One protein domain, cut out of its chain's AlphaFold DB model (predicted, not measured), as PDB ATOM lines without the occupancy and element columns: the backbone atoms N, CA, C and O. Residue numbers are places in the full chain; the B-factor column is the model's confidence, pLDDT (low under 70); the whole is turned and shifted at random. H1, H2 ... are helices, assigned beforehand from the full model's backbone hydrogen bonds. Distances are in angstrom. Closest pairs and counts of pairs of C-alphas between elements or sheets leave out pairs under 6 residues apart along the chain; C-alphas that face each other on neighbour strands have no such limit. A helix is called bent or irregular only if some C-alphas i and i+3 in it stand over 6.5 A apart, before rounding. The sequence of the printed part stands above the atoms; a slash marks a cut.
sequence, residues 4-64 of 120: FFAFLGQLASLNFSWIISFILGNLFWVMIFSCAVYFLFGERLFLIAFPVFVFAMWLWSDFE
ATOM      1  N   PHE A   4     -44.137 -48.060 -15.565       76.12
ATOM      2  CA  PHE A   4     -43.756 -47.863 -16.959       76.12
ATOM      3  C   PHE A   4     -44.449 -46.665 -17.634       76.12
ATOM      4  O   PHE A   4     -43.783 -45.825 -18.236       76.12
ATOM      5  N   PHE A   5     -45.775 -46.523 -17.512       78.88
ATOM      6  CA  PHE A   5     -46.482 -45.382 -18.116       78.88
ATOM      7  C   PHE A   5     -46.133 -44.054 -17.435       78.88
ATOM      8  O   PHE A   5     -46.086 -43.021 -18.102       78.88
ATOM      9  N   ALA A   6     -45.835 -44.075 -16.132       79.94
ATOM     10  CA  ALA A   6     -45.327 -42.900 -15.425       79.94
ATOM     11  C   ALA A   6     -43.928 -42.499 -15.929       79.94
ATOM     12  O   ALA A   6     -43.682 -41.317 -16.167       79.94
ATOM     13  N   PHE A   7     -43.045 -43.476 -16.163       81.81
ATOM     14  CA  PHE A   7     -41.732 -43.252 -16.768       81.81
ATOM     15  C   PHE A   7     -41.848 -42.653 -18.175       81.81
ATOM     16  O   PHE A   7     -41.233 -41.624 -18.445       81.81
ATOM     17  N   LEU A   8     -42.688 -43.227 -19.045       83.38
ATOM     18  CA  LEU A   8     -42.921 -42.682 -20.389       83.38
ATOM     19  C   LEU A   8     -43.494 -41.262 -20.349       83.38
ATOM     20  O   LEU A   8     -43.082 -40.425 -21.148       83.38
ATOM     21  N   GLY A   9     -44.400 -40.970 -19.413       83.56
ATOM     22  CA  GLY A   9     -44.947 -39.626 -19.225       83.56
ATOM     23  C   GLY A   9     -43.876 -38.602 -18.843       83.56
ATOM     24  O   GLY A   9     -43.818 -37.522 -19.428       83.56
ATOM     25  N   GLN A  10     -42.978 -38.955 -17.919       84.81
ATOM     26  CA  GLN A  10     -41.864 -38.083 -17.532       84.81
ATOM     27  C   GLN A  10     -40.861 -37.893 -18.678       84.81
ATOM     28  O   GLN A  10     -40.384 -36.778 -18.902       84.81
ATOM     29  N   LEU A  11     -40.598 -38.948 -19.451       82.94
ATOM     30  CA  LEU A  11     -39.688 -38.904 -20.594       82.94
ATOM     31  C   LEU A  11     -40.260 -38.058 -21.743       82.94
ATOM     32  O   LEU A  11     -39.551 -37.221 -22.298       82.94
ATOM     33  N   ALA A  12     -41.560 -38.189 -22.028       87.56
ATOM     34  CA  ALA A  12     -42.275 -37.356 -22.996       87.56
ATOM     35  C   ALA A  12     -42.347 -35.880 -22.569       87.56
ATOM     36  O   ALA A  12     -42.335 -34.993 -23.419       87.56
ATOM     37  N   SER A  13     -42.372 -35.607 -21.260       89.69
ATOM     38  CA  SER A  13     -42.326 -34.243 -20.716       89.69
ATOM     39  C   SER A  13     -40.927 -33.607 -20.723       89.69
ATOM     40  O   SER A  13     -40.792 -32.454 -20.319       89.69
ATOM     41  N   LEU A  14     -39.890 -34.340 -21.164       85.81
ATOM     42  CA  LEU A  14     -38.484 -33.907 -21.170       85.81
ATOM     43  C   LEU A  14     -38.012 -33.359 -19.810       85.81
ATOM     44  O   LEU A  14     -37.205 -32.431 -19.732       85.81
ATOM     45  N   ASN A  15     -38.503 -33.940 -18.713       88.12
ATOM     46  CA  ASN A  15     -38.131 -33.522 -17.367       88.12
ATOM     47  C   ASN A  15     -36.745 -34.071 -16.990       88.12
ATOM     48  O   ASN A  15     -36.609 -35.083 -16.297       88.12
ATOM     49  N   PHE A  16     -35.694 -33.391 -17.453       83.81
ATOM     50  CA  PHE A  16     -34.303 -33.788 -17.214       83.81
ATOM     51  C   PHE A  16     -33.941 -33.852 -15.724       83.81
ATOM     52  O   PHE A  16     -33.156 -34.709 -15.325       83.81
ATOM     53  N   SER A  17     -34.539 -32.997 -14.887       89.06
ATOM     54  CA  SER A  17     -34.316 -33.014 -13.437       89.06
ATOM     55  C   SER A  17     -34.795 -34.326 -12.810       89.06
ATOM     56  O   SER A  17     -34.079 -34.937 -12.008       89.06
ATOM     57  N   TRP A  18     -35.967 -34.808 -13.231       88.00
ATOM     58  CA  TRP A  18     -36.489 -36.096 -12.790       88.00
ATOM     59  C   TRP A  18     -35.637 -37.263 -13.296       88.00
ATOM     60  O   TRP A  18     -35.303 -38.138 -12.506       88.00
ATOM     61  N   ILE A  19     -35.224 -37.255 -14.570       83.62
ATOM     62  CA  ILE A  19     -34.391 -38.326 -15.153       83.62
ATOM     63  C   ILE A  19     -33.066 -38.459 -14.394       83.62
ATOM     64  O   ILE A  19     -32.668 -39.565 -14.028       83.62
ATOM     65  N   ILE A  20     -32.402 -37.336 -14.112       85.88
ATOM     66  CA  ILE A  20     -31.152 -37.331 -13.345       85.88
ATOM     67  C   ILE A  20     -31.400 -37.866 -11.932       85.88
ATOM     68  O   ILE A  20     -30.673 -38.744 -11.475       85.88
ATOM     69  N   SER A  21     -32.458 -37.404 -11.261       89.69
ATOM     70  CA  SER A  21     -32.815 -37.879  -9.917       89.69
ATOM     71  C   SER A  21     -33.154 -39.372  -9.898       89.69
ATOM     72  O   SER A  21     -32.781 -40.076  -8.964       89.69
ATOM     73  N   PHE A  22     -33.810 -39.877 -10.943       85.88
ATOM     74  CA  PHE A  22     -34.154 -41.286 -11.103       85.88
ATOM     75  C   PHE A  22     -32.905 -42.155 -11.278       85.88
ATOM     76  O   PHE A  22     -32.773 -43.175 -10.602       85.88
ATOM     77  N   ILE A  23     -31.966 -41.743 -12.134       84.81
ATOM     78  CA  ILE A  23     -30.702 -42.466 -12.337       84.81
ATOM     79  C   ILE A  23     -29.866 -42.440 -11.055       84.81
ATOM     80  O   ILE A  23     -29.389 -43.486 -10.615       84.81
ATOM     81  N   LEU A  24     -29.728 -41.272 -10.417       88.75
ATOM     82  CA  LEU A  24     -28.963 -41.127  -9.177       88.75
ATOM     83  C   LEU A  24     -29.587 -41.914  -8.015       88.75
ATOM     84  O   LEU A  24     -28.868 -42.556  -7.254       88.75
ATOM     85  N   GLY A  25     -30.917 -41.942  -7.923       88.25
ATOM     86  CA  GLY A  25     -31.649 -42.739  -6.935       88.25
ATOM     87  C   GLY A  25     -31.540 -44.253  -7.145       88.25
ATOM     88  O   GLY A  25     -31.819 -45.014  -6.224       88.25
ATOM     89  N   ASN A  26     -31.098 -44.697  -8.326       87.31
ATOM     90  CA  ASN A  26     -30.960 -46.108  -8.691       87.31
ATOM     91  C   ASN A  26     -29.520 -46.486  -9.088       87.31
ATOM     92  O   ASN A  26     -29.313 -47.507  -9.745       87.31
ATOM     93  N   LEU A  27     -28.515 -45.705  -8.671       88.06
ATOM     94  CA  LEU A  27     -27.096 -45.917  -9.012       88.06
ATOM     95  C   LEU A  27     -26.610 -47.348  -8.757       88.06
ATOM     96  O   LEU A  27     -25.883 -47.908  -9.573       88.06
ATOM     97  N   PHE A  28     -27.045 -47.950  -7.649       88.25
ATOM     98  CA  PHE A  28     -26.735 -49.340  -7.317       88.25
ATOM     99  C   PHE A  28     -27.182 -50.311  -8.421       88.25
ATOM    100  O   PHE A  28     -26.390 -51.124  -8.895       88.25
ATOM    101  N   TRP A  29     -28.425 -50.180  -8.889       83.94
ATOM    102  CA  TRP A  29     -28.982 -51.017  -9.952       83.94
ATOM    103  C   TRP A  29     -28.335 -50.741 -11.303       83.94
ATOM    104  O   TRP A  29     -28.015 -51.680 -12.028       83.94
ATOM    105  N   VAL A  30     -28.072 -49.471 -11.616       88.25
ATOM    106  CA  VAL A  30     -27.337 -49.085 -12.828       88.25
ATOM    107  C   VAL A  30     -25.967 -49.764 -12.857       88.25
ATOM    108  O   VAL A  30     -25.583 -50.309 -13.892       88.25
ATOM    109  N   MET A  31     -25.256 -49.800 -11.726       89.94
ATOM    110  CA  MET A  31     -23.958 -50.465 -11.617       89.94
ATOM    111  C   MET A  31     -24.078 -51.985 -11.792       89.94
ATOM    112  O   MET A  31     -23.359 -52.558 -12.609       89.94
ATOM    113  N   ILE A  32     -25.017 -52.630 -11.092       90.19
ATOM    114  CA  ILE A  32     -25.239 -54.082 -11.201       90.19
ATOM    115  C   ILE A  32     -25.575 -54.485 -12.633       90.19
ATOM    116  O   ILE A  32     -24.970 -55.414 -13.171       90.19
ATOM    117  N   PHE A  33     -26.510 -53.785 -13.271       91.44
ATOM    118  CA  PHE A  33     -26.913 -54.088 -14.639       91.44
ATOM    119  C   PHE A  33     -25.795 -53.798 -15.636       91.44
ATOM    120  O   PHE A  33     -25.622 -54.561 -16.582       91.44
ATOM    121  N   SER A  34     -24.976 -52.771 -15.398       89.50
ATOM    122  CA  SER A  34     -23.803 -52.500 -16.236       89.50
ATOM    123  C   SER A  34     -22.799 -53.649 -16.158       89.50
ATOM    124  O   SER A  34     -22.364 -54.156 -17.189       89.50
ATOM    125  N   CYS A  35     -22.482 -54.125 -14.950       89.94
ATOM    126  CA  CYS A  35     -21.604 -55.278 -14.767       89.94
ATOM    127  C   CYS A  35     -22.184 -56.549 -15.404       89.94
ATOM    128  O   CYS A  35     -21.462 -57.267 -16.093       89.94
ATOM    129  N   ALA A  36     -23.482 -56.808 -15.220       87.94
ATOM    130  CA  ALA A  36     -24.150 -57.973 -15.794       87.94
ATOM    131  C   ALA A  36     -24.114 -57.956 -17.330       87.94
ATOM    132  O   ALA A  36     -23.755 -58.951 -17.956       87.94
ATOM    133  N   VAL A  37     -24.420 -56.814 -17.948       91.88
ATOM    134  CA  VAL A  37     -24.409 -56.662 -19.409       91.88
ATOM    135  C   VAL A  37     -22.997 -56.792 -19.962       91.88
ATOM    136  O   VAL A  37     -22.799 -57.478 -20.963       91.88
ATOM    137  N   TYR A  38     -22.012 -56.187 -19.300       88.75
ATOM    138  CA  TYR A  38     -20.614 -56.305 -19.699       88.75
ATOM    139  C   TYR A  38     -20.128 -57.761 -19.626       88.75
ATOM    140  O   TYR A  38     -19.462 -58.233 -20.544       88.75
ATOM    141  N   PHE A  39     -20.513 -58.501 -18.584       89.69
ATOM    142  CA  PHE A  39     -20.164 -59.915 -18.436       89.69
ATOM    143  C   PHE A  39     -20.840 -60.812 -19.486       89.69
ATOM    144  O   PHE A  39     -20.209 -61.727 -20.007       89.69
ATOM    145  N   LEU A  40     -22.112 -60.556 -19.809       89.19
ATOM    146  CA  LEU A  40     -22.905 -61.408 -20.704       89.19
ATOM    147  C   LEU A  40     -22.700 -61.101 -22.195       89.19
ATOM    148  O   LEU A  40     -22.694 -62.018 -23.014       89.19
ATOM    149  N   PHE A  41     -22.559 -59.825 -22.556       88.38
ATOM    150  CA  PHE A  41     -22.569 -59.364 -23.950       88.38
ATOM    151  C   PHE A  41     -21.260 -58.686 -24.381       88.38
ATOM    152  O   PHE A  41     -21.079 -58.405 -25.571       88.38
ATOM    153  N   GLY A  42     -20.339 -58.444 -23.444       85.00
ATOM    154  CA  GLY A  42     -19.072 -57.768 -23.702       85.00
ATOM    155  C   GLY A  42     -19.224 -56.291 -24.083       85.00
ATOM    156  O   GLY A  42     -20.310 -55.711 -24.090       85.00
ATOM    157  N   GLU A  43     -18.100 -55.668 -24.435       85.38
ATOM    158  CA  GLU A  43     -18.009 -54.226 -24.719       85.38
ATOM    159  C   GLU A  43     -18.765 -53.792 -25.972       85.38
ATOM    160  O   GLU A  43     -19.425 -52.753 -25.994       85.38
ATOM    161  N   ARG A  44     -18.671 -54.592 -27.038       82.56
ATOM    162  CA  ARG A  44     -19.101 -54.183 -28.380       82.56
ATOM    163  C   ARG A  44     -20.604 -53.927 -28.476       82.56
ATOM    164  O   ARG A  44     -21.037 -53.139 -29.312       82.56
ATOM    165  N   LEU A  45     -21.390 -54.597 -27.637       87.06
ATOM    166  CA  LEU A  45     -22.848 -54.510 -27.637       87.06
ATOM    167  C   LEU A  45     -23.397 -53.722 -26.449       87.06
ATOM    168  O   LEU A  45     -24.610 -53.557 -26.371       87.06
ATOM    169  N   PHE A  46     -22.548 -53.190 -25.565       86.62
ATOM    170  CA  PHE A  46     -22.978 -52.584 -24.304       86.62
ATOM    171  C   PHE A  46     -24.033 -51.485 -24.491       86.62
ATOM    172  O   PHE A  46     -25.062 -51.504 -23.825       86.62
ATOM    173  N   LEU A  47     -23.833 -50.569 -25.445       87.06
ATOM    174  CA  LEU A  47     -24.741 -49.433 -25.667       87.06
ATOM    175  C   LEU A  47     -26.165 -49.846 -26.068       87.06
ATOM    176  O   LEU A  47     -27.113 -49.130 -25.761       87.06
ATOM    177  N   ILE A  48     -26.319 -50.985 -26.748       88.94
ATOM    178  CA  ILE A  48     -27.625 -51.502 -27.181       88.94
ATOM    179  C   ILE A  48     -28.159 -52.503 -26.151       88.94
ATOM    180  O   ILE A  48     -29.327 -52.453 -25.773       88.94
ATOM    181  N   ALA A  49     -27.297 -53.397 -25.669       85.69
ATOM    182  CA  ALA A  49     -27.652 -54.446 -24.727       85.69
ATOM    183  C   ALA A  49     -28.040 -53.883 -23.357       85.69
ATOM    184  O   ALA A  49     -28.940 -54.425 -22.729       85.69
ATOM    185  N   PHE A  50     -27.426 -52.784 -22.908       88.94
ATOM    186  CA  PHE A  50     -27.722 -52.184 -21.611       88.94
ATOM    187  C   PHE A  50     -29.178 -51.713 -21.481       88.94
ATOM    188  O   PHE A  50     -29.875 -52.232 -20.610       88.94
ATOM    189  N   PRO A  51     -29.699 -50.805 -22.333       87.44
ATOM    190  CA  PRO A  51     -31.092 -50.383 -22.225       87.44
ATOM    191  C   PRO A  51     -32.064 -51.554 -22.421       87.44
ATOM    192  O   PRO A  51     -33.035 -51.659 -21.676       87.44
ATOM    193  N   VAL A  52     -31.787 -52.476 -23.352       87.88
ATOM    194  CA  VAL A  52     -32.626 -53.671 -23.563       87.88
ATOM    195  C   VAL A  52     -32.672 -54.546 -22.310       87.88
ATOM    196  O   VAL A  52     -33.751 -54.974 -21.905       87.88
ATOM    197  N   PHE A  53     -31.531 -54.776 -21.664       87.19
ATOM    198  CA  PHE A  53     -31.439 -55.561 -20.436       87.19
ATOM    199  C   PHE A  53     -32.163 -54.880 -19.273       87.19
ATOM    200  O   PHE A  53     -32.916 -55.534 -18.559       87.19
ATOM    201  N   VAL A  54     -32.008 -53.562 -19.114       88.25
ATOM    202  CA  VAL A  54     -32.729 -52.784 -18.092       88.25
ATOM    203  C   VAL A  54     -34.243 -52.904 -18.285       88.25
ATOM    204  O   VAL A  54     -34.955 -53.195 -17.325       88.25
ATOM    205  N   PHE A  55     -34.745 -52.746 -19.514       84.81
ATOM    206  CA  PHE A  55     -36.172 -52.916 -19.799       84.81
ATOM    207  C   PHE A  55     -36.645 -54.359 -19.605       84.81
ATOM    208  O   PHE A  55     -37.745 -54.565 -19.098       84.81
ATOM    209  N   ALA A  56     -35.828 -55.353 -19.955       83.25
ATOM    210  CA  ALA A  56     -36.150 -56.759 -19.724       83.25
ATOM    211  C   ALA A  56     -36.257 -57.078 -18.225       83.25
ATOM    212  O   ALA A  56     -37.222 -57.713 -17.808       83.25
ATOM    213  N   MET A  57     -35.318 -56.591 -17.408       83.44
ATOM    214  CA  MET A  57     -35.347 -56.762 -15.950       83.44
ATOM    215  C   MET A  57     -36.523 -56.023 -15.307       83.44
ATOM    216  O   MET A  57     -37.141 -56.540 -14.380       83.44
ATOM    217  N   TRP A  58     -36.878 -54.842 -15.816       82.50
ATOM    218  CA  TRP A  58     -38.068 -54.125 -15.363       82.50
ATOM    219  C   TRP A  58     -39.345 -54.904 -15.701       82.50
ATOM    220  O   TRP A  58     -40.163 -55.151 -14.820       82.50
ATOM    221  N   LEU A  59     -39.486 -55.372 -16.945       78.38
ATOM    222  CA  LEU A  59     -40.626 -56.195 -17.357       78.38
ATOM    223  C   LEU A  59     -40.722 -57.475 -16.516       78.38
ATOM    224  O   LEU A  59     -41.817 -57.878 -16.140       78.38
ATOM    225  N   TRP A  60     -39.581 -58.084 -16.192       76.31
ATOM    226  CA  TRP A  60     -39.520 -59.246 -15.312       76.31
ATOM    227  C   TRP A  60     -40.016 -58.926 -13.900       76.31
ATOM    228  O   TRP A  60     -40.807 -59.686 -13.348       76.31
ATOM    229  N   SER A  61     -39.612 -57.788 -13.332       75.69
ATOM    230  CA  SER A  61     -40.094 -57.334 -12.024       75.69
ATOM    231  C   SER A  61     -41.601 -57.060 -12.029       75.69
ATOM    232  O   SER A  61     -42.292 -57.436 -11.086       75.69
ATOM    233  N   ASP A  62     -42.134 -56.439 -13.082       73.12
ATOM    234  CA  ASP A  62     -43.579 -56.211 -13.207       73.12
ATOM    235  C   ASP A  62     -44.331 -57.543 -13.381       73.12
ATOM    236  O   ASP A  62     -45.410 -57.735 -12.815       73.12
ATOM    237  N   PHE A  63     -43.750 -58.498 -14.115       67.50
ATOM    238  CA  PHE A  63     -44.300 -59.845 -14.267       67.50
ATOM    239  C   PHE A  63     -44.316 -60.609 -12.942       67.50
ATOM    240  O   PHE A  63     -45.295 -61.290 -12.641       67.50
ATOM    241  N   GLU A  64     -43.274 -60.474 -12.126       65.94
ATOM    242  CA  GLU A  64     -43.205 -61.054 -10.785       65.94
ATOM    243  C   GLU A  64     -44.351 -60.560  -9.895       65.94
ATOM    244  O   GLU A  64     -45.027 -61.363  -9.251       65.94
TER     245      GLU A  64
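AT A GLANCE: This is residues 4 to 64 of the 120 residues of an uncharacterized protein of Archaeon GW2011_AR10 (UniProt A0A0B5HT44). Four helices make an open frame: H2 and H3 form an L-shaped base with its corner near residue 26, H1 stands at the far end of H2, and H4 folds back from the end of H3 and crosses it with its first half. The two pairs, H1 with H2 and H3 with H4, leave a gap between them, and H1 has no C-alpha within 8 A of H3 or H4. The printed part has 61 residues, with H1, H2, H3 and H4 in that order along it and no named strand, and its class is all helix. It is only just loose, close to compact, with a radius of gyration of the C-alphas of 12.6 A, and the C-alphas span 33 by 26 by 19 A.

HOW THE PARTS SIT: Start at H1, residues 4 to 12, and go on to H2, residues 16 to 25. The two only just touch, and only at the corner by their link, with 3 pairs of C-alphas within 8 A; the closest C-alphas, those of Gln 10 and Trp 18, are 7.4 A apart. H1 and H2 run opposite ways at a steep tilt of 42 degrees. Next comes H3, residues 27 to 41, about perpendicular to H2 at 80 degrees. H2 and H3 are close but not clearly touching; their closest C-alphas, those of Ile 23 and Val 30, are 7.4 A apart. Then look at H4, residues 46 to 64, which touches H3 with residues 46 to 54 alone. The closest C-alphas of H3 and H4 are those of Val 37 and Phe 50, 6.0 A apart. They run opposite ways at a steep tilt of 66 degrees. H1 and H3, H1 and H4, and H2 and H4 are apart. In H1, H2 and H3 every O i to N i+4 pair is within hydrogen-bond range; in H4, 14 of 15 are.

IN THESE COORDINATES: Find C-alpha 4 at (-43.756, -47.863, -16.959); from there H1 runs 12.2 A to C-alpha 12. H2 covers 13.9 A from C-alpha 16 to C-alpha 25. Find C-alpha 27 at (-27.096, -45.917, -9.012), where H3 begins its 20.6 A to C-alpha 41. H4, the longest, runs 25.8 A from C-alpha 46 to C-alpha 64 at (-43.205, -61.054, -10.785). H4 is neither bent nor irregular, but only just: C-alphas 48 and 51 are 6.2 A apart.

THE WHOLE: The two C-alphas farthest apart, those of Ser 13 and Phe 39, are 34.0 A apart, while those of Phe 4 and Glu 64, the first and last printed, are 14.6 A apart. Residues 12 to 17 stand free, and so do residues 23 to 28, of which 23 to 25 belong to H2. The printed part has no cut, and its three links are tight. The mean pLDDT of the printed part is 85.1, and residues 63 to 64 are under 70.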